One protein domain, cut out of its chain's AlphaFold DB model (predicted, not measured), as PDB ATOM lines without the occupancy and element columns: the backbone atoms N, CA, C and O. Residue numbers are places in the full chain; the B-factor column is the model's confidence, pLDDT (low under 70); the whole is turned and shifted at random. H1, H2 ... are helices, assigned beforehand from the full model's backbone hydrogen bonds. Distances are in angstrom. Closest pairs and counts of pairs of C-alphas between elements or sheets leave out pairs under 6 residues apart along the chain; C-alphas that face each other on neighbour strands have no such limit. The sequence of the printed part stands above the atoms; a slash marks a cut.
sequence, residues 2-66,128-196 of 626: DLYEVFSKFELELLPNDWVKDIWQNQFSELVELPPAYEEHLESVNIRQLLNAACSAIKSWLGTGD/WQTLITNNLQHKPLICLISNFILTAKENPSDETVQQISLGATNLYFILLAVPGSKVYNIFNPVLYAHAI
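This is residues 2 to 66 and 128 to 196 of the 626 residues of an uncharacterized protein of Laodelphax striatellus (UniProt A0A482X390). The core is a helical hairpin, H6 and H7, and H4 lies side by side with H7 beyond it. H1 packs on H4, H2 packs steeply tilted on the part of H6 near its first residues, and H8 crosses H6 farther along. The printed part has 134 residues with eight named helices, H1 to H8 in that order along the chain, and no named strand, and its class is all helix. It is compact, with a radius of gyration of the C-alphas of 14.0 A, and rounded, spanning 39 by 29 by 28 A.

H1, residues 3 to 8, touches H4, residues 47 to 62, at a shallow tilt of 31 degrees, opposite ways; their closest C-alphas, those of Leu 3 and Ala 57, are 5.2 A apart. H2, residues 17 to 25, touches H6, residues 138 to 154, at a steep tilt of 67 degrees, H6 doing so with residues 139 to 143 alone; the closest C-alphas, of Val 20 and Pro 140, are 5.8 A apart. H3, residues 36 to 44, touches no helix, and it and H4 meet only through their link. H4 touches H7, residues 159 to 176, at a shallow tilt of 18 degrees, the same way, with the C-alphas of Cys 55 and Leu 171 closest at 5.4 A. H5, residues 128 to 133, is close to H6 but not clearly touching, with the C-alphas of Ile 132 and His 138 closest at 7.1 A. H6 and H7 form a hairpin and run opposite ways at a steep tilt of 37 degrees, only just beyond shallow; their closest C-alphas, of Ile 149 and Ser 165, are 4.5 A apart. H8, residues 189 to 196, touches residues 146 to 150 of H6 at a steep tilt of 56 degrees, with the C-alphas of Ile 149 and Ala 195 closest at 6.6 A. H7 and H8 only just touch, with 3 pairs of C-alphas within 8 A, the closest being those of Thr 169 and Ala 195, 5.1 A apart. H1, H2, H4, H5, H7 and H8 have every O i to N i+4 pair within hydrogen-bond range; H3 has 4 of 5 and H6 11 of 13.

H1 begins at C-alpha 3, (10.303, 45.714, 27.346). H4 measures 22.4 A from first to last C-alpha, H6 24.8 A and H7 25.8 A. H8 ends at C-alpha 196, (-2.044, 28.547, 40.910).

The C-alphas of Pro 36 and Asp 66, the two farthest apart, are 43.1 A from each other. Residues 67 to 127 are not printed, and C-alphas 66 and 128 are 22.6 A apart across the cut. The link from H7 to H8, residues 177 to 188, is long. The mean pLDDT of the printed part is 93.3, and residues 64 to 66 are under 70.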
ATOM      1  N   ASP A   2      14.807  45.665  25.620       84.31
ATOM      2  CA  ASP A   2      13.724  46.625  25.827       84.31
ATOM      3  C   ASP A   2      12.392  45.882  26.035       84.31
ATOM      4  O   ASP A   2      12.147  44.855  25.404       84.31
ATOM      5  N   LEU A   3      11.555  46.368  26.956       90.06
ATOM      6  CA  LEU A   3      10.303  45.714  27.346       90.06
ATOM      7  C   LEU A   3       9.386  45.519  26.136       90.06
ATOM      8  O   LEU A   3       8.863  44.428  25.920       90.06
ATOM      9  N   TYR A   4       9.220  46.569  25.337       90.75
ATOM     10  CA  TYR A   4       8.295  46.572  24.209       90.75
ATOM     11  C   TYR A   4       8.795  45.705  23.051       90.75
ATOM     12  O   TYR A   4       7.994  45.008  22.436       90.75
ATOM     13  N   GLU A   5      10.111  45.652  22.824       91.50
ATOM     14  CA  GLU A   5      10.737  44.745  21.849       91.50
ATOM     15  C   GLU A   5      10.522  43.261  22.202       91.50
ATOM     16  O   GLU A   5      10.423  42.405  21.325       91.50
ATOM     17  N   VAL A   6      10.451  42.924  23.495       94.44
ATOM     18  CA  VAL A   6      10.095  41.562  23.917       94.44
ATOM     19  C   VAL A   6       8.626  41.285  23.620       94.44
ATOM     20  O   VAL A   6       8.305  40.246  23.052       94.44
ATOM     21  N   PHE A   7       7.729  42.204  23.984       94.88
ATOM     22  CA  PHE A   7       6.293  41.997  23.799       94.88
ATOM     23  C   PHE A   7       5.854  42.006  22.331       94.88
ATOM     24  O   PHE A   7       4.913  41.292  21.994       94.88
ATOM     25  N   SER A   8       6.554  42.718  21.442       93.50
ATOM     26  CA  SER A   8       6.254  42.697  20.004       93.50
ATOM     27  C   SER A   8       6.481  41.320  19.369       93.50
ATOM     28  O   SER A   8       5.777  40.958  18.435       93.50
ATOM     29  N   LYS A   9       7.404  40.509  19.910       95.19
ATOM     30  CA  LYS A   9       7.704  39.148  19.415       95.19
ATOM     31  C   LYS A   9       6.598  38.127  19.706       95.19
ATOM     32  O   LYS A   9       6.657  37.011  19.198       95.19
ATOM     33  N   PHE A  10       5.602  38.482  20.522       95.88
ATOM     34  CA  PHE A  10       4.407  37.654  20.687       95.88
ATOM     35  C   PHE A  10       3.458  37.748  19.491       95.88
ATOM     36  O   PHE A  10       2.551  36.939  19.432       95.88
ATOM     37  N   GLU A  11       3.628  38.711  18.574       95.25
ATOM     38  CA  GLU A  11       2.784  38.858  17.374       95.25
ATOM     39  C   GLU A  11       1.280  38.766  17.683       95.25
ATOM     40  O   GLU A  11       0.504  38.084  17.017       95.25
ATOM     41  N   LEU A  12       0.855  39.475  18.735       95.62
ATOM     42  CA  LEU A  12      -0.520  39.443  19.253       95.62
ATOM     43  C   LEU A  12      -1.573  39.881  18.220       95.62
ATOM     44  O   LEU A  12      -2.752  39.578  18.383       95.62
ATOM     45  N   GLU A  13      -1.144  40.551  17.151       94.12
ATOM     46  CA  GLU A  13      -1.959  40.954  16.002       94.12
ATOM     47  C   GLU A  13      -2.492  39.757  15.194       94.12
ATOM     48  O   GLU A  13      -3.519  39.880  14.530       94.12
ATOM     49  N   LEU A  14      -1.837  38.592  15.286       94.94
ATOM     50  CA  LEU A  14      -2.284  37.343  14.662       94.94
ATOM     51  C   LEU A  14      -3.498  36.718  15.375       94.94
ATOM     52  O   LEU A  14      -4.111  35.794  14.841       94.94
ATOM     53  N   LEU A  15      -3.857  37.197  16.573       96.62
ATOM     54  CA  LEU A  15      -4.998  36.705  17.347       96.62
ATOM     55  C   LEU A  15      -6.277  37.478  16.961       96.62
ATOM     56  O   LEU A  15      -6.381  38.671  17.258       96.62
ATOM     57  N   PRO A  16      -7.289  36.834  16.342       96.38
ATOM     58  CA  PRO A  16      -8.510  37.511  15.916       96.38
ATOM     59  C   PRO A  16      -9.298  38.098  17.090       96.38
ATOM     60  O   PRO A  16      -9.436  37.477  18.145       96.38
ATOM     61  N   ASN A  17      -9.909  39.265  16.880       95.62
ATOM     62  CA  ASN A  17     -10.720  39.928  17.907       95.62
ATOM     63  C   ASN A  17     -11.880  39.061  18.417       95.62
ATOM     64  O   ASN A  17     -12.206  39.133  19.600       95.62
ATOM     65  N   ASP A  18     -12.485  38.244  17.550       95.88
ATOM     66  CA  ASP A  18     -13.582  37.351  17.934       95.88
ATOM     67  C   ASP A  18     -13.100  36.221  18.852       95.88
ATOM     68  O   ASP A  18     -13.760  35.932  19.846       95.88
ATOM     69  N   TRP A  19     -11.908  35.672  18.594       97.50
ATOM     70  CA  TRP A  19     -11.272  34.673  19.461       97.50
ATOM     71  C   TRP A  19     -10.955  35.250  20.845       97.50
ATOM     72  O   TRP A  19     -11.287  34.667  21.874       97.50
ATOM     73  N   VAL A  20     -10.380  36.458  20.879       96.88
ATOM     74  CA  VAL A  20     -10.121  37.178  22.133       96.88
ATOM     75  C   VAL A  20     -11.436  37.417  22.881       96.88
ATOM     76  O   VAL A  20     -11.526  37.175  24.083       96.88
ATOM     77  N   LYS A  21     -12.474  37.885  22.183       95.94
ATOM     78  CA  LYS A  21     -13.783  38.172  22.776       95.94
ATOM     79  C   LYS A  21     -14.429  36.924  23.378       95.94
ATOM     80  O   LYS A  21     -14.951  37.034  24.484       95.94
ATOM     81  N   ASP A  22     -14.367  35.788  22.691       95.94
ATOM     82  CA  ASP A  22     -14.916  34.513  23.158       95.94
ATOM     83  C   ASP A  22     -14.287  34.089  24.496       95.94
ATOM     84  O   ASP A  22     -14.985  33.911  25.493       95.94
ATOM     85  N   ILE A  23     -12.954  34.100  24.592       96.19
ATOM     86  CA  ILE A  23     -12.239  33.752  25.834       96.19
ATOM     87  C   ILE A  23     -12.597  34.692  26.997       96.19
ATOM     88  O   ILE A  23     -12.827  34.235  28.122       96.19
ATOM     89  N   TRP A  24     -12.672  36.007  26.746       95.31
ATOM     90  CA  TRP A  24     -13.071  36.981  27.771       95.31
ATOM     91  C   TRP A  24     -14.526  36.795  28.220       95.31
ATOM     92  O   TRP A  24     -14.823  36.980  29.401       95.31
ATOM     93  N   GLN A  25     -15.432  36.441  27.302       93.56
ATOM     94  CA  GLN A  25     -16.840  36.175  27.610       93.56
ATOM     95  C   GLN A  25     -17.013  34.883  28.412       93.56
ATOM     96  O   GLN A  25     -17.779  34.874  29.375       93.56
ATOM     97  N   ASN A  26     -16.223  33.854  28.101       93.69
ATOM     98  CA  ASN A  26     -16.194  32.579  28.824       93.69
ATOM     99  C   ASN A  26     -15.407  32.656  30.148       93.69
ATOM    100  O   ASN A  26     -15.253  31.656  30.850       93.69
ATOM    101  N   GLN A  27     -14.898  33.843  30.507       94.12
ATOM    102  CA  GLN A  27     -14.133  34.111  31.730       94.12
ATOM    103  C   GLN A  27     -12.953  33.152  31.941       94.12
ATOM    104  O   GLN A  27     -12.626  32.822  33.079       94.12
ATOM    105  N   PHE A  28     -12.298  32.732  30.853       96.19
ATOM    106  CA  PHE A  28     -11.160  31.803  30.892       96.19
ATOM    107  C   PHE A  28     -11.486  30.416  31.481       96.19
ATOM    108  O   PHE A  28     -10.582  29.746  31.974       96.19
ATOM    109  N   SER A  29     -12.756  29.999  31.459       93.06
ATOM    110  CA  SER A  29     -13.203  28.740  32.078       93.06
ATOM    111  C   SER A  29     -12.896  27.498  31.233       93.06
ATOM    112  O   SER A  29     -12.709  26.414  31.781       93.06
ATOM    113  N   GLU A  30     -12.851  27.649  29.908       91.38
ATOM    114  CA  GLU A  30     -12.703  26.555  28.942       91.38
ATOM    115  C   GLU A  30     -11.578  26.858  27.947       91.38
ATOM    116  O   GLU A  30     -11.259  28.024  27.684       91.38
ATOM    117  N   LEU A  31     -10.947  25.804  27.419       93.75
ATOM    118  CA  LEU A  31      -9.942  25.943  26.373       93.75
ATOM    119  C   LEU A  31     -10.631  26.261  25.042       93.75
ATOM    120  O   LEU A  31     -11.560  25.573  24.633       93.75
ATOM    121  N   VAL A  32     -10.127  27.280  24.351       94.00
ATOM    122  CA  VAL A  32     -10.525  27.622  22.980       94.00
ATOM    123  C   VAL A  32      -9.325  27.370  22.078       94.00
ATOM    124  O   VAL A  32      -8.242  27.867  22.386       94.00
ATOM    125  N   GLU A  33      -9.489  26.610  20.994       93.38
ATOM    126  CA  GLU A  33      -8.402  26.272  20.059       93.38
ATOM    127  C   GLU A  33      -7.677  27.524  19.546       93.38
ATOM    128  O   GLU A  33      -8.291  28.577  19.355       93.38
ATOM    129  N   LEU A  34      -6.356  27.434  19.359       94.94
ATOM    130  CA  LEU A  34      -5.571  28.573  18.887       94.94
ATOM    131  C   LEU A  34      -5.907  28.887  17.419       94.94
ATOM    132  O   LEU A  34      -6.148  27.980  16.627       94.94
ATOM    133  N   PRO A  35      -5.900  30.169  17.015       96.19
ATOM    134  CA  PRO A  35      -6.054  30.528  15.612       96.19
ATOM    135  C   PRO A  35      -4.922  29.913  14.766       96.19
ATOM    136  O   PRO A  35      -3.762  30.062  15.155       96.19
ATOM    137  N   PRO A  36      -5.202  29.332  13.581       94.44
ATOM    138  CA  PRO A  36      -4.184  28.648  12.770       94.44
ATOM    139  C   PRO A  36      -2.964  29.512  12.428       94.44
ATOM    140  O   PRO A  36      -1.833  29.041  12.442       94.44
ATOM    141  N   ALA A  37      -3.179  30.810  12.184       93.06
ATOM    142  CA  ALA A  37      -2.093  31.758  11.924       93.06
ATOM    143  C   ALA A  37      -1.135  31.907  13.121       93.06
ATOM    144  O   ALA A  37       0.061  32.116  12.943       93.06
ATOM    145  N   TYR A  38      -1.652  31.791  14.347       95.69
ATOM    146  CA  TYR A  38      -0.831  31.833  15.552       95.69
ATOM    147  C   TYR A  38      -0.140  30.487  15.817       95.69
ATOM    148  O   TYR A  38       0.975  30.461  16.332       95.69
ATOM    149  N   GLU A  39      -0.766  29.365  15.454       93.50
ATOM    150  CA  GLU A  39      -0.124  28.045  15.520       93.50
ATOM    151  C   GLU A  39       1.111  27.975  14.612       93.50
ATOM    152  O   GLU A  39       2.166  27.539  15.066       93.50
ATOM    153  N   GLU A  40       1.026  28.507  13.388       93.62
ATOM    154  CA  GLU A  40       2.174  28.627  12.474       93.62
ATOM    155  C   GLU A  40       3.297  29.488  13.085       93.62
ATOM    156  O   GLU A  40       4.475  29.126  13.033       93.62
ATOM    157  N   HIS A  41       2.946  30.590  13.758       93.69
ATOM    158  CA  HIS A  41       3.924  31.409  14.481       93.69
ATOM    159  C   HIS A  41       4.647  30.616  15.579       93.69
ATOM    160  O   HIS A  41       5.872  30.712  15.708       93.69
ATOM    161  N   LEU A  42       3.921  29.785  16.337       93.06
ATOM    162  CA  LEU A  42       4.490  28.948  17.401       93.06
ATOM    163  C   LEU A  42       5.524  27.933  16.904       93.06
ATOM    164  O   LEU A  42       6.408  27.563  17.679       93.06
ATOM    165  N   GLU A  43       5.469  27.522  15.636       91.12
ATOM    166  CA  GLU A  43       6.501  26.672  15.030       91.12
ATOM    167  C   GLU A  43       7.820  27.429  14.808       91.12
ATOM    168  O   GLU A  43       8.904  26.838  14.853       91.12
ATOM    169  N   SER A  44       7.745  28.746  14.604       90.44
ATOM    170  CA  SER A  44       8.900  29.598  14.306       90.44
ATOM    171  C   SER A  44       9.556  30.213  15.549       90.44
ATOM    172  O   SER A  44      10.752  30.530  15.534       90.44
ATOM    173  N   VAL A  45       8.807  30.365  16.650       93.75
ATOM    174  CA  VAL A  45       9.265  31.049  17.866       93.75
ATOM    175  C   VAL A  45       9.497  30.087  19.028       93.75
ATOM    176  O   VAL A  45       8.671  29.246  19.373       93.75
ATOM    177  N   ASN A  46      10.607  30.267  19.748       94.25
ATOM    178  CA  ASN A  46      10.791  29.592  21.031       94.25
ATOM    179  C   ASN A  46       9.944  30.284  22.112       94.25
ATOM    180  O   ASN A  46      10.446  31.099  22.895       94.25
ATOM    181  N   ILE A  47       8.651  29.953  22.157       96.06
ATOM    182  CA  ILE A  47       7.678  30.595  23.050       96.06
ATOM    183  C   ILE A  47       8.094  30.514  24.524       96.06
ATOM    184  O   ILE A  47       7.912  31.461  25.284       96.06
ATOM    185  N   ARG A  48       8.760  29.430  24.936       93.62
ATOM    186  CA  ARG A  48       9.275  29.273  26.303       93.62
ATOM    187  C   ARG A  48      10.343  30.314  26.641       93.62
ATOM    188  O   ARG A  48      10.323  30.886  27.732       93.62
ATOM    189  N   GLN A  49      11.300  30.545  25.744       94.56
ATOM    190  CA  GLN A  49      12.312  31.585  25.938       94.56
ATOM    191  C   GLN A  49      11.679  32.977  25.924       94.56
ATOM    192  O   GLN A  49      12.049  33.809  26.752       94.56
ATOM    193  N   LEU A  50      10.695  33.198  25.051       97.12
ATOM    194  CA  LEU A  50       9.970  34.459  24.959       97.12
ATOM    195  C   LEU A  50       9.200  34.787  26.253       97.12
ATOM    196  O   LEU A  50       9.337  35.891  26.777       97.12
ATOM    197  N   LEU A  51       8.490  33.814  26.836       97.50
ATOM    198  CA  LEU A  51       7.815  33.952  28.135       97.50
ATOM    199  C   LEU A  51       8.801  34.331  29.257       97.50
ATOM    200  O   LEU A  51       8.559  35.270  30.016       97.50
ATOM    201  N   ASN A  52       9.956  33.662  29.333       95.12
ATOM    202  CA  ASN A  52      10.988  33.966  30.336       95.12
ATOM    203  C   ASN A  52      11.632  35.349  30.131       95.12
ATOM    204  O   ASN A  52      11.933  36.053  31.104       95.12
ATOM    205  N   ALA A  53      11.846  35.746  28.873       96.31
ATOM    206  CA  ALA A  53      12.337  37.073  28.522       96.31
ATOM    207  C   ALA A  53      11.331  38.152  28.940       96.31
ATOM    208  O   ALA A  53      11.737  39.158  29.520       96.31
ATOM    209  N   ALA A  54      10.031  37.911  28.743       96.94
ATOM    210  CA  ALA A  54       8.960  38.813  29.154       96.94
ATOM    211  C   ALA A  54       8.908  38.988  30.679       96.94
ATOM    212  O   ALA A  54       8.881  40.124  31.159       96.94
ATOM    213  N   CYS A  55       9.008  37.898  31.455       96.31
ATOM    214  CA  CYS A  55       9.113  37.982  32.917       96.31
ATOM    215  C   CYS A  55      10.305  38.846  33.351       96.31
ATOM    216  O   CYS A  55      10.178  39.714  34.216       96.31
ATOM    217  N   SER A  56      11.474  38.610  32.752       95.12
ATOM    218  CA  SER A  56      12.707  39.332  33.086       95.12
ATOM    219  C   SER A  56      12.618  40.812  32.711       95.12
ATOM    220  O   SER A  56      13.033  41.671  33.491       95.12
ATOM    221  N   ALA A  57      12.032  41.117  31.553       95.19
ATOM    222  CA  ALA A  57      11.833  42.477  31.080       95.19
ATOM    223  C   ALA A  57      10.862  43.257  31.976       95.19
ATOM    224  O   ALA A  57      11.180  44.383  32.349       95.19
ATOM    225  N   ILE A  58       9.737  42.663  32.401       95.06
ATOM    226  CA  ILE A  58       8.808  43.323  33.335       95.06
ATOM    227  C   ILE A  58       9.463  43.545  34.696       95.06
ATOM    228  O   ILE A  58       9.372  44.648  35.229       95.06
ATOM    229  N   LYS A  59      10.146  42.540  35.260       92.94
ATOM    230  CA  LYS A  59      10.828  42.686  36.559       92.94
ATOM    231  C   LYS A  59      11.894  43.783  36.521       92.94
ATOM    232  O   LYS A  59      11.938  44.626  37.416       92.94
ATOM    233  N   SER A  60      12.705  43.812  35.461       92.81
ATOM    234  CA  SER A  60      13.691  44.874  35.229       92.81
ATOM    235  C   SER A  60      13.011  46.235  35.066       92.81
ATOM    236  O   SER A  60      13.407  47.206  35.715       92.81
ATOM    237  N   TRP A  61      11.933  46.295  34.279       92.94
ATOM    238  CA  TRP A  61      11.164  47.513  34.071       92.94
ATOM    239  C   TRP A  61      10.562  48.033  35.368       92.94
ATOM    240  O   TRP A  61      10.718  49.214  35.638       92.94
ATOM    241  N   LEU A  62       9.965  47.196  36.219       90.25
ATOM    242  CA  LEU A  62       9.394  47.595  37.513       90.25
ATOM    243  C   LEU A  62      10.440  48.116  38.510       90.25
ATOM    244  O   LEU A  62      10.071  48.785  39.475       90.25
ATOM    245  N   GLY A  63      11.729  47.880  38.252       77.06
ATOM    246  CA  GLY A  63      12.804  48.142  39.193       77.06
ATOM    247  C   GLY A  63      12.779  47.089  40.293       77.06
ATOM    248  O   GLY A  63      11.949  47.125  41.208       77.06
ATOM    249  N   THR A  64      13.701  46.140  40.214       56.19
ATOM    250  CA  THR A  64      14.132  45.388  41.387       56.19
ATOM    251  C   THR A  64      14.847  46.377  42.300       56.19
ATOM    252  O   THR A  64      16.031  46.636  42.123       56.19
ATOM    253  N   GLY A  65      14.117  47.000  43.230       42.06
ATOM    254  CA  GLY A  65      14.758  47.439  44.463       42.06
ATOM    255  C   GLY A  65      15.393  46.202  45.086       42.06
ATOM    256  O   GLY A  65      14.747  45.152  45.100       42.06
ATOM    257  N   ASP A  66      16.655  46.311  45.490       35.94
ATOM    258  CA  ASP A  66      17.404  45.246  46.149       35.94
ATOM    259  C   ASP A  66      16.558  44.631  47.271       35.94
ATOM    260  O   ASP A  66      16.375  45.216  48.336       35.94
ATOM    261  N   TRP A 128      -0.029  49.506  34.487       95.56
ATOM    262  CA  TRP A 128      -0.778  49.014  33.334       95.56
ATOM    263  C   TRP A 128      -1.269  50.131  32.407       95.56
ATOM    264  O   TRP A 128      -1.215  49.954  31.193       95.56
ATOM    265  N   GLN A 129      -1.646  51.301  32.944       94.12
ATOM    266  CA  GLN A 129      -1.965  52.488  32.136       94.12
ATOM    267  C   GLN A 129      -0.798  52.814  31.194       94.12
ATOM    268  O   GLN A 129      -1.004  53.023  30.005       94.12
ATOM    269  N   THR A 130       0.434  52.816  31.711       92.19
ATOM    270  CA  THR A 130       1.643  53.118  30.933       92.19
ATOM    271  C   THR A 130       1.904  52.073  29.855       92.19
ATOM    272  O   THR A 130       2.217  52.442  28.728       92.19
ATOM    273  N   LEU A 131       1.741  50.782  30.161       93.06
ATOM    274  CA  LEU A 131       1.912  49.714  29.166       93.06
ATOM    275  C   LEU A 131       0.890  49.834  28.030       93.06
ATOM    276  O   LEU A 131       1.256  49.744  26.862       93.06
ATOM    277  N   ILE A 132      -0.372  50.099  28.368       92.75
ATOM    278  CA  ILE A 132      -1.459  50.237  27.393       92.75
ATOM    279  C   ILE A 132      -1.267  51.488  26.528       92.75
ATOM    280  O   ILE A 132      -1.429  51.413  25.315       92.75
ATOM    281  N   THR A 133      -0.864  52.620  27.119       91.94
ATOM    282  CA  THR A 133      -0.553  53.853  26.368       91.94
ATOM    283  C   THR A 133       0.602  53.652  25.383       91.94
ATOM    284  O   THR A 133       0.626  54.283  24.333       91.94
ATOM    285  N   ASN A 134       1.536  52.744  25.684       89.00
ATOM    286  CA  ASN A 134       2.615  52.345  24.776       89.00
ATOM    287  C   ASN A 134       2.232  51.144  23.883       89.00
ATOM    288  O   ASN A 134       3.094  50.377  23.464       89.00
ATOM    289  N   ASN A 135       0.939  50.987  23.580       87.94
ATOM    290  CA  ASN A 135       0.378  50.000  22.650       87.94
ATOM    291  C   ASN A 135       0.563  48.521  23.035       87.94
ATOM    292  O   ASN A 135       0.451  47.645  22.176       87.94
ATOM    293  N   LEU A 136       0.779  48.194  24.314       92.19
ATOM    294  CA  LEU A 136       0.763  46.795  24.745       92.19
ATOM    295  C   LEU A 136      -0.676  46.253  24.753       92.19
ATOM    296  O   LEU A 136      -1.526  46.659  25.553       92.19
ATOM    297  N   GLN A 137      -0.943  45.288  23.872       92.81
ATOM    298  CA  GLN A 137      -2.247  44.639  23.717       92.81
ATOM    299  C   GLN A 137      -2.518  43.627  24.846       92.81
ATOM    300  O   GLN A 137      -2.392  42.415  24.687       92.81
ATOM    301  N   HIS A 138      -2.915  44.131  26.016       94.75
ATOM    302  CA  HIS A 138      -3.121  43.306  27.212       94.75
ATOM    303  C   HIS A 138      -4.199  42.220  27.041       94.75
ATOM    304  O   HIS A 138      -4.019  41.109  27.526       94.75
ATOM    305  N   LYS A 139      -5.307  42.496  26.339       96.12
ATOM    306  CA  LYS A 139      -6.405  41.524  26.180       96.12
ATOM    307  C   LYS A 139      -5.999  40.260  25.405       96.12
ATOM    308  O   LYS A 139      -6.191  39.182  25.971       96.12
ATOM    309  N   PRO A 140      -5.436  40.354  24.180       97.19
ATOM    310  CA  PRO A 140      -4.891  39.191  23.480       97.19
ATOM    311  C   PRO A 140      -3.797  38.478  24.278       97.19
ATOM    312  O   PRO A 140      -3.809  37.254  24.362       97.19
ATOM    313  N   LEU A 141      -2.905  39.231  24.938       97.62
ATOM    314  CA  LEU A 141      -1.830  38.656  25.750       97.62
ATOM    315  C   LEU A 141      -2.365  37.762  26.878       97.62
ATOM    316  O   LEU A 141      -1.877  36.650  27.061       97.62
ATOM    317  N   ILE A 142      -3.368  38.224  27.630       98.00
ATOM    318  CA  ILE A 142      -3.960  37.434  28.719       98.00
ATOM    319  C   ILE A 142      -4.710  36.208  28.180       98.00
ATOM    320  O   ILE A 142      -4.592  35.141  28.776       98.00
ATOM    321  N   CYS A 143      -5.395  36.316  27.035       97.94
ATOM    322  CA  CYS A 143      -6.053  35.170  26.387       97.94
ATOM    323  C   CYS A 143      -5.046  34.108  25.926       97.94
ATOM    324  O   CYS A 143      -5.249  32.909  26.119       97.94
ATOM    325  N   LEU A 144      -3.924  34.546  25.360       97.81
ATOM    326  CA  LEU A 144      -2.843  33.658  24.959       97.81
ATOM    327  C   LEU A 144      -2.228  32.940  26.169       97.81
ATOM    328  O   LEU A 144      -2.039  31.726  26.154       97.81
ATOM    329  N   ILE A 145      -1.959  33.682  27.246       98.00
ATOM    330  CA  ILE A 145      -1.450  33.121  28.501       98.00
ATOM    331  C   ILE A 145      -2.437  32.100  29.081       98.00
ATOM    332  O   ILE A 145      -2.015  31.012  29.473       98.00
ATOM    333  N   SER A 146      -3.737  32.413  29.114       97.75
ATOM    334  CA  SER A 146      -4.752  31.474  29.599       97.75
ATOM    335  C   SER A 146      -4.826  30.216  28.747       97.75
ATOM    336  O   SER A 146      -4.934  29.128  29.306       97.75
ATOM    337  N   ASN A 147      -4.699  30.348  27.423       97.00
ATOM    338  CA  ASN A 147      -4.685  29.212  26.514       97.00
ATOM    339  C   ASN A 147      -3.519  28.272  26.855       97.00
ATOM    340  O   ASN A 147      -3.753  27.113  27.169       97.00
ATOM    341  N   PHE A 148      -2.288  28.784  26.961       97.19
ATOM    342  CA  PHE A 148      -1.136  27.962  27.355       97.19
ATOM    343  C   PHE A 148      -1.304  27.275  28.716       97.19
ATOM    344  O   PHE A 148      -0.861  26.137  28.888       97.19
ATOM    345  N   ILE A 149      -1.935  27.942  29.688       97.00
ATOM    346  CA  ILE A 149      -2.210  27.353  31.004       97.00
ATOM    347  C   ILE A 149      -3.222  26.203  30.885       97.00
ATOM    348  O   ILE A 149      -2.997  25.131  31.454       97.00
ATOM    349  N   LEU A 150      -4.309  26.407  30.138       95.69
ATOM    350  CA  LEU A 150      -5.398  25.444  29.961       95.69
ATOM    351  C   LEU A 150      -5.003  24.251  29.077       95.69
ATOM    352  O   LEU A 150      -5.349  23.120  29.412       95.69
ATOM    353  N   THR A 151      -4.192  24.452  28.037       94.44
ATOM    354  CA  THR A 151      -3.711  23.375  27.150       94.44
ATOM    355  C   THR A 151      -2.957  22.293  27.926       94.44
ATOM    356  O   THR A 151      -3.068  21.105  27.620       94.44
ATOM    357  N   ALA A 152      -2.242  22.665  28.994       91.75
ATOM    358  CA  ALA A 152      -1.579  21.712  29.885       91.75
ATOM    359  C   ALA A 152      -2.540  20.872  30.739       91.75
ATOM    360  O   ALA A 152      -2.154  19.785  31.176       91.75
ATOM    361  N   LYS A 153      -3.773  21.338  30.984       87.75
ATOM    362  CA  LYS A 153      -4.800  20.549  31.681       87.75
ATOM    363  C   LYS A 153      -5.346  19.438  30.788       87.75
ATOM    364  O   LYS A 153      -5.539  18.323  31.268       87.75
ATOM    365  N   GLU A 154      -5.534  19.719  29.500       88.06
ATOM    366  CA  GLU A 154      -5.982  18.727  28.514       88.06
ATOM    367  C   GLU A 154      -4.866  17.770  28.089       88.06
ATOM    368  O   GLU A 154      -5.111  16.583  27.857       88.06
ATOM    369  N   ASN A 155      -3.619  18.256  28.093       87.62
ATOM    370  CA  ASN A 155      -2.426  17.511  27.693       87.62
ATOM    371  C   ASN A 155      -1.450  17.309  28.872       87.62
ATOM    372  O   ASN A 155      -0.297  17.756  28.833       87.62
ATOM    373  N   PRO A 156      -1.861  16.601  29.946       81.38
ATOM    374  CA  PRO A 156      -1.049  16.435  31.148       81.38
ATOM    375  C   PRO A 156       0.262  15.679  30.888       81.38
ATOM    376  O   PRO A 156       1.216  15.830  31.643       81.38
ATOM    377  N   SER A 157       0.328  14.832  29.862       83.19
ATOM    378  CA  SER A 157       1.484  13.963  29.609       83.19
ATOM    379  C   SER A 157       2.601  14.611  28.786       83.19
ATOM    380  O   SER A 157       3.687  14.039  28.721       83.19
ATOM    381  N   ASP A 158       2.363  15.771  28.172       88.06
ATOM    382  CA  ASP A 158       3.341  16.431  27.309       88.06
ATOM    383  C   ASP A 158       4.265  17.355  28.122       88.06
ATOM    384  O   ASP A 158       3.861  18.421  28.587       88.06
ATOM    385  N   GLU A 159       5.531  16.951  28.291       86.75
ATOM    386  CA  GLU A 159       6.525  17.719  29.052       86.75
ATOM    387  C   GLU A 159       6.766  19.132  28.482       86.75
ATOM    388  O   GLU A 159       7.042  20.057  29.250       86.75
ATOM    389  N   THR A 160       6.661  19.317  27.164       90.00
ATOM    390  CA  THR A 160       6.863  20.615  26.504       90.00
ATOM    391  C   THR A 160       5.691  21.539  26.803       90.00
ATOM    392  O   THR A 160       5.903  22.668  27.250       90.00
ATOM    393  N   VAL A 161       4.460  21.041  26.658       92.19
ATOM    394  CA  VAL A 161       3.242  21.793  26.994       92.19
ATOM    395  C   VAL A 161       3.237  22.177  28.476       92.19
ATOM    396  O   VAL A 161       2.958  23.329  28.809       92.19
ATOM    397  N   GLN A 162       3.636  21.271  29.379       91.50
ATOM    398  CA  GLN A 162       3.766  21.593  30.807       91.50
ATOM    399  C   GLN A 162       4.791  22.710  31.060       91.50
ATOM    400  O   GLN A 162       4.552  23.610  31.863       91.50
ATOM    401  N   GLN A 163       5.935  22.696  30.370       91.19
ATOM    402  CA  GLN A 163       6.944  23.751  30.514       91.19
ATOM    403  C   GLN A 163       6.462  25.108  29.993       91.19
ATOM    404  O   GLN A 163       6.778  26.130  30.605       91.19
ATOM    405  N   ILE A 164       5.712  25.127  28.887       95.12
ATOM    406  CA  ILE A 164       5.103  26.350  28.346       95.12
ATOM    407  C   ILE A 164       4.052  26.880  29.326       95.12
ATOM    408  O   ILE A 164       4.097  28.059  29.672       95.12
ATOM    409  N   SER A 165       3.188  26.014  29.861       96.56
ATOM    410  CA  SER A 165       2.177  26.373  30.866       96.56
ATOM    411  C   SER A 165       2.781  26.951  32.150       96.56
ATOM    412  O   SER A 165       2.302  27.967  32.657       96.56
ATOM    413  N   LEU A 166       3.885  26.384  32.651       96.50
ATOM    414  CA  LEU A 166       4.601  26.951  33.802       96.50
ATOM    415  C   LEU A 166       5.230  28.312  33.474       96.50
ATOM    416  O   LEU A 166       5.204  29.214  34.308       96.50
ATOM    417  N   GLY A 167       5.763  28.489  32.260       97.12
ATOM    418  CA  GLY A 167       6.250  29.787  31.787       97.12
ATOM    419  C   GLY A 167       5.134  30.833  31.694       97.12
ATOM    420  O   GLY A 167       5.309  31.961  32.150       97.12
ATOM    421  N   ALA A 168       3.971  30.443  31.170       98.25
ATOM    422  CA  ALA A 168       2.787  31.290  31.052       98.25
ATOM    423  C   ALA A 168       2.209  31.651  32.428       98.25
ATOM    424  O   ALA A 168       1.930  32.819  32.687       98.25
ATOM    425  N   THR A 169       2.127  30.680  33.343       98.38
ATOM    426  CA  THR A 169       1.762  30.892  34.754       98.38
ATOM    427  C   THR A 169       2.692  31.911  35.406       98.38
ATOM    428  O   THR A 169       2.236  32.844  36.065       98.38
ATOM    429  N   ASN A 170       4.002  31.761  35.200       98.06
ATOM    430  CA  ASN A 170       4.977  32.677  35.773       98.06
ATOM    431  C   ASN A 170       4.805  34.102  35.226       98.06
ATOM    432  O   ASN A 170       4.770  35.067  35.990       98.06
ATOM    433  N   LEU A 171       4.630  34.236  33.907       98.31
ATOM    434  CA  LEU A 171       4.361  35.529  33.281       98.31
ATOM    435  C   LEU A 171       3.072  36.151  33.817       98.31
ATOM    436  O   LEU A 171       3.075  37.333  34.150       98.31
ATOM    437  N   TYR A 172       2.005  35.365  33.976       98.62
ATOM    438  CA  TYR A 172       0.760  35.834  34.578       98.62
ATOM    439  C   TYR A 172       0.985  36.412  35.981       98.62
ATOM    440  O   TYR A 172       0.574  37.540  36.245       98.62
ATOM    441  N   PHE A 173       1.704  35.715  36.866       98.25
ATOM    442  CA  PHE A 173       2.008  36.242  38.201       98.25
ATOM    443  C   PHE A 173       2.813  37.544  38.156       98.25
ATOM    444  O   PHE A 173       2.478  38.494  38.865       98.25
ATOM    445  N   ILE A 174       3.823  37.644  37.292       97.94
ATOM    446  CA  ILE A 174       4.595  38.884  37.133       97.94
ATOM    447  C   ILE A 174       3.727  40.031  36.590       97.94
ATOM    448  O   ILE A 174       3.860  41.171  37.032       97.94
ATOM    449  N   LEU A 175       2.793  39.740  35.687       97.88
ATOM    450  CA  LEU A 175       1.822  40.705  35.165       97.88
ATOM    451  C   LEU A 175       0.847  41.206  36.244       97.88
ATOM    452  O   LEU A 175       0.477  42.385  36.239       97.88
ATOM    453  N   LEU A 176       0.474  40.359  37.209       97.75
ATOM    454  CA  LEU A 176      -0.325  40.779  38.369       97.75
ATOM    455  C   LEU A 176       0.421  41.770  39.271       97.75
ATOM    456  O   LEU A 176      -0.222  42.651  39.847       97.75
ATOM    457  N   ALA A 177       1.751  41.664  39.342       96.50
ATOM    458  CA  ALA A 177       2.619  42.538  40.134       96.50
ATOM    459  C   ALA A 177       2.688  43.981  39.595       96.50
ATOM    460  O   ALA A 177       3.127  44.892  40.303       96.50
ATOM    461  N   VAL A 178       2.285  44.201  38.338       96.44
ATOM    462  CA  VAL A 178       2.236  45.535  37.734       96.44
ATOM    463  C   VAL A 178       1.048  46.319  38.322       96.44
ATOM    464  O   VAL A 178      -0.094  45.843  38.271       96.44
ATOM    465  N   PRO A 179       1.265  47.544  38.841       95.31
ATOM    466  CA  PRO A 179       0.196  48.369  39.399       95.31
ATOM    467  C   PRO A 179      -0.964  48.590  38.420       95.31
ATOM    468  O   PRO A 179      -0.757  48.913  37.249       95.31
ATOM    469  N   GLY A 180      -2.194  48.439  38.916       93.81
ATOM    470  CA  GLY A 180      -3.424  48.553  38.121       93.81
ATOM    471  C   GLY A 180      -3.995  47.222  37.622       93.81
ATOM    472  O   GLY A 180      -5.037  47.232  36.976       93.81
ATOM    473  N   SER A 181      -3.390  46.077  37.951       95.44
ATOM    474  CA  SER A 181      -3.827  44.756  37.463       95.44
ATOM    475  C   SER A 181      -5.299  44.421  37.760       95.44
ATOM    476  O   SER A 181      -5.960  43.817  36.918       95.44
ATOM    477  N   LYS A 182      -5.862  44.867  38.895       93.62
ATOM    478  CA  LYS A 182      -7.312  44.742  39.170       93.62
ATOM    479  C   LYS A 182      -8.167  45.679  38.310       93.62
ATOM    480  O   LYS A 182      -9.222  45.279  37.844       93.62
ATOM    481  N   VAL A 183      -7.711  46.913  38.088       93.31
ATOM    482  CA  VAL A 183      -8.464  47.951  37.354       93.31
ATOM    483  C   VAL A 183      -8.618  47.582  35.878       93.31
ATOM    484  O   VAL A 183      -9.682  47.777  35.302       93.31
ATOM    485  N   TYR A 184      -7.576  47.002  35.281       94.19
ATOM    486  CA  TYR A 184      -7.598  46.550  33.885       94.19
ATOM    487  C   TYR A 184      -8.044  45.093  33.721       94.19
ATOM    488  O   TYR A 184      -7.838  44.518  32.656       94.19
ATOM    489  N   ASN A 185      -8.645  44.490  34.757       94.00
ATOM    490  CA  ASN A 185      -9.133  43.104  34.750       94.00
ATOM    491  C   ASN A 185      -8.076  42.066  34.337       94.00
ATOM    492  O   ASN A 185      -8.405  41.013  33.802       94.00
ATOM    493  N   ILE A 186      -6.800  42.362  34.588       97.19
ATOM    494  CA  ILE A 186      -5.702  41.411  34.396       97.19
ATOM    495  C   ILE A 186      -5.828  40.304  35.431       97.19
ATOM    496  O   ILE A 186      -5.683  39.132  35.104       97.19
ATOM    497  N   PHE A 187      -6.141  40.676  36.675       97.56
ATOM    498  CA  PHE A 187      -6.573  39.704  37.663       97.56
ATOM    499  C   PHE A 187      -7.990  39.232  37.340       97.56
ATOM    500  O   PHE A 187      -8.944  40.003  37.436       97.56
ATOM    501  N   ASN A 188      -8.113  37.946  37.033       97.00
ATOM    502  CA  ASN A 188      -9.376  37.229  36.978       97.00
ATOM    503  C   ASN A 188      -9.300  36.029  37.952       97.00
ATOM    504  O   ASN A 188      -8.329  35.271  37.867       97.00
ATOM    505  N   PRO A 189     -10.271  35.835  38.870       97.06
ATOM    506  CA  PRO A 189     -10.229  34.748  39.854       97.06
ATOM    507  C   PRO A 189     -10.162  33.340  39.245       97.06
ATOM    508  O   PRO A 189      -9.447  32.491  39.772       97.06
ATOM    509  N   VAL A 190     -10.849  33.097  38.124       97.38
ATOM    510  CA  VAL A 190     -10.862  31.799  37.423       97.38
ATOM    511  C   VAL A 190      -9.496  31.527  36.795       97.38
ATOM    512  O   VAL A 190      -8.891  30.481  37.039       97.38
ATOM    513  N   LEU A 191      -8.942  32.509  36.078       97.88
ATOM    514  CA  LEU A 191      -7.600  32.390  35.508       97.88
ATOM    515  C   LEU A 191      -6.525  32.261  36.596       97.88
ATOM    516  O   LEU A 191      -5.596  31.468  36.458       97.88
ATOM    517  N   TYR A 192      -6.659  32.997  37.704       98.50
ATOM    518  CA  TYR A 192      -5.770  32.854  38.857       98.50
ATOM    519  C   TYR A 192      -5.845  31.458  39.465       98.50
ATOM    520  O   TYR A 192      -4.798  30.878  39.749       98.50
ATOM    521  N   ALA A 193      -7.046  30.891  39.598       98.25
ATOM    522  CA  ALA A 193      -7.215  29.517  40.039       98.25
ATOM    523  C   ALA A 193      -6.493  28.544  39.094       98.25
ATOM    524  O   ALA A 193      -5.705  27.722  39.549       98.25
ATOM    525  N   HIS A 194      -6.660  28.675  37.777       97.50
ATOM    526  CA  HIS A 194      -5.946  27.834  36.813       97.50
ATOM    527  C   HIS A 194      -4.420  27.991  36.887       97.50
ATOM    528  O   HIS A 194      -3.700  26.992  36.844       97.50
ATOM    529  N   ALA A 195      -3.934  29.221  37.057       98.00
ATOM    530  CA  ALA A 195      -2.517  29.526  37.201       98.00
ATOM    531  C   ALA A 195      -1.923  28.916  38.482       98.00
ATOM    532  O   ALA A 195      -0.906  28.234  38.421       98.00
ATOM    533  N   ILE A 196      -2.555  29.100  39.646       97.94
ATOM    534  CA  ILE A 196      -2.044  28.547  40.910       97.94
ATOM    535  C   ILE A 196      -2.198  27.020  40.979       97.94
ATOM    536  O   ILE A 196      -1.386  26.330  41.593       97.94
TER     537      ILE A 196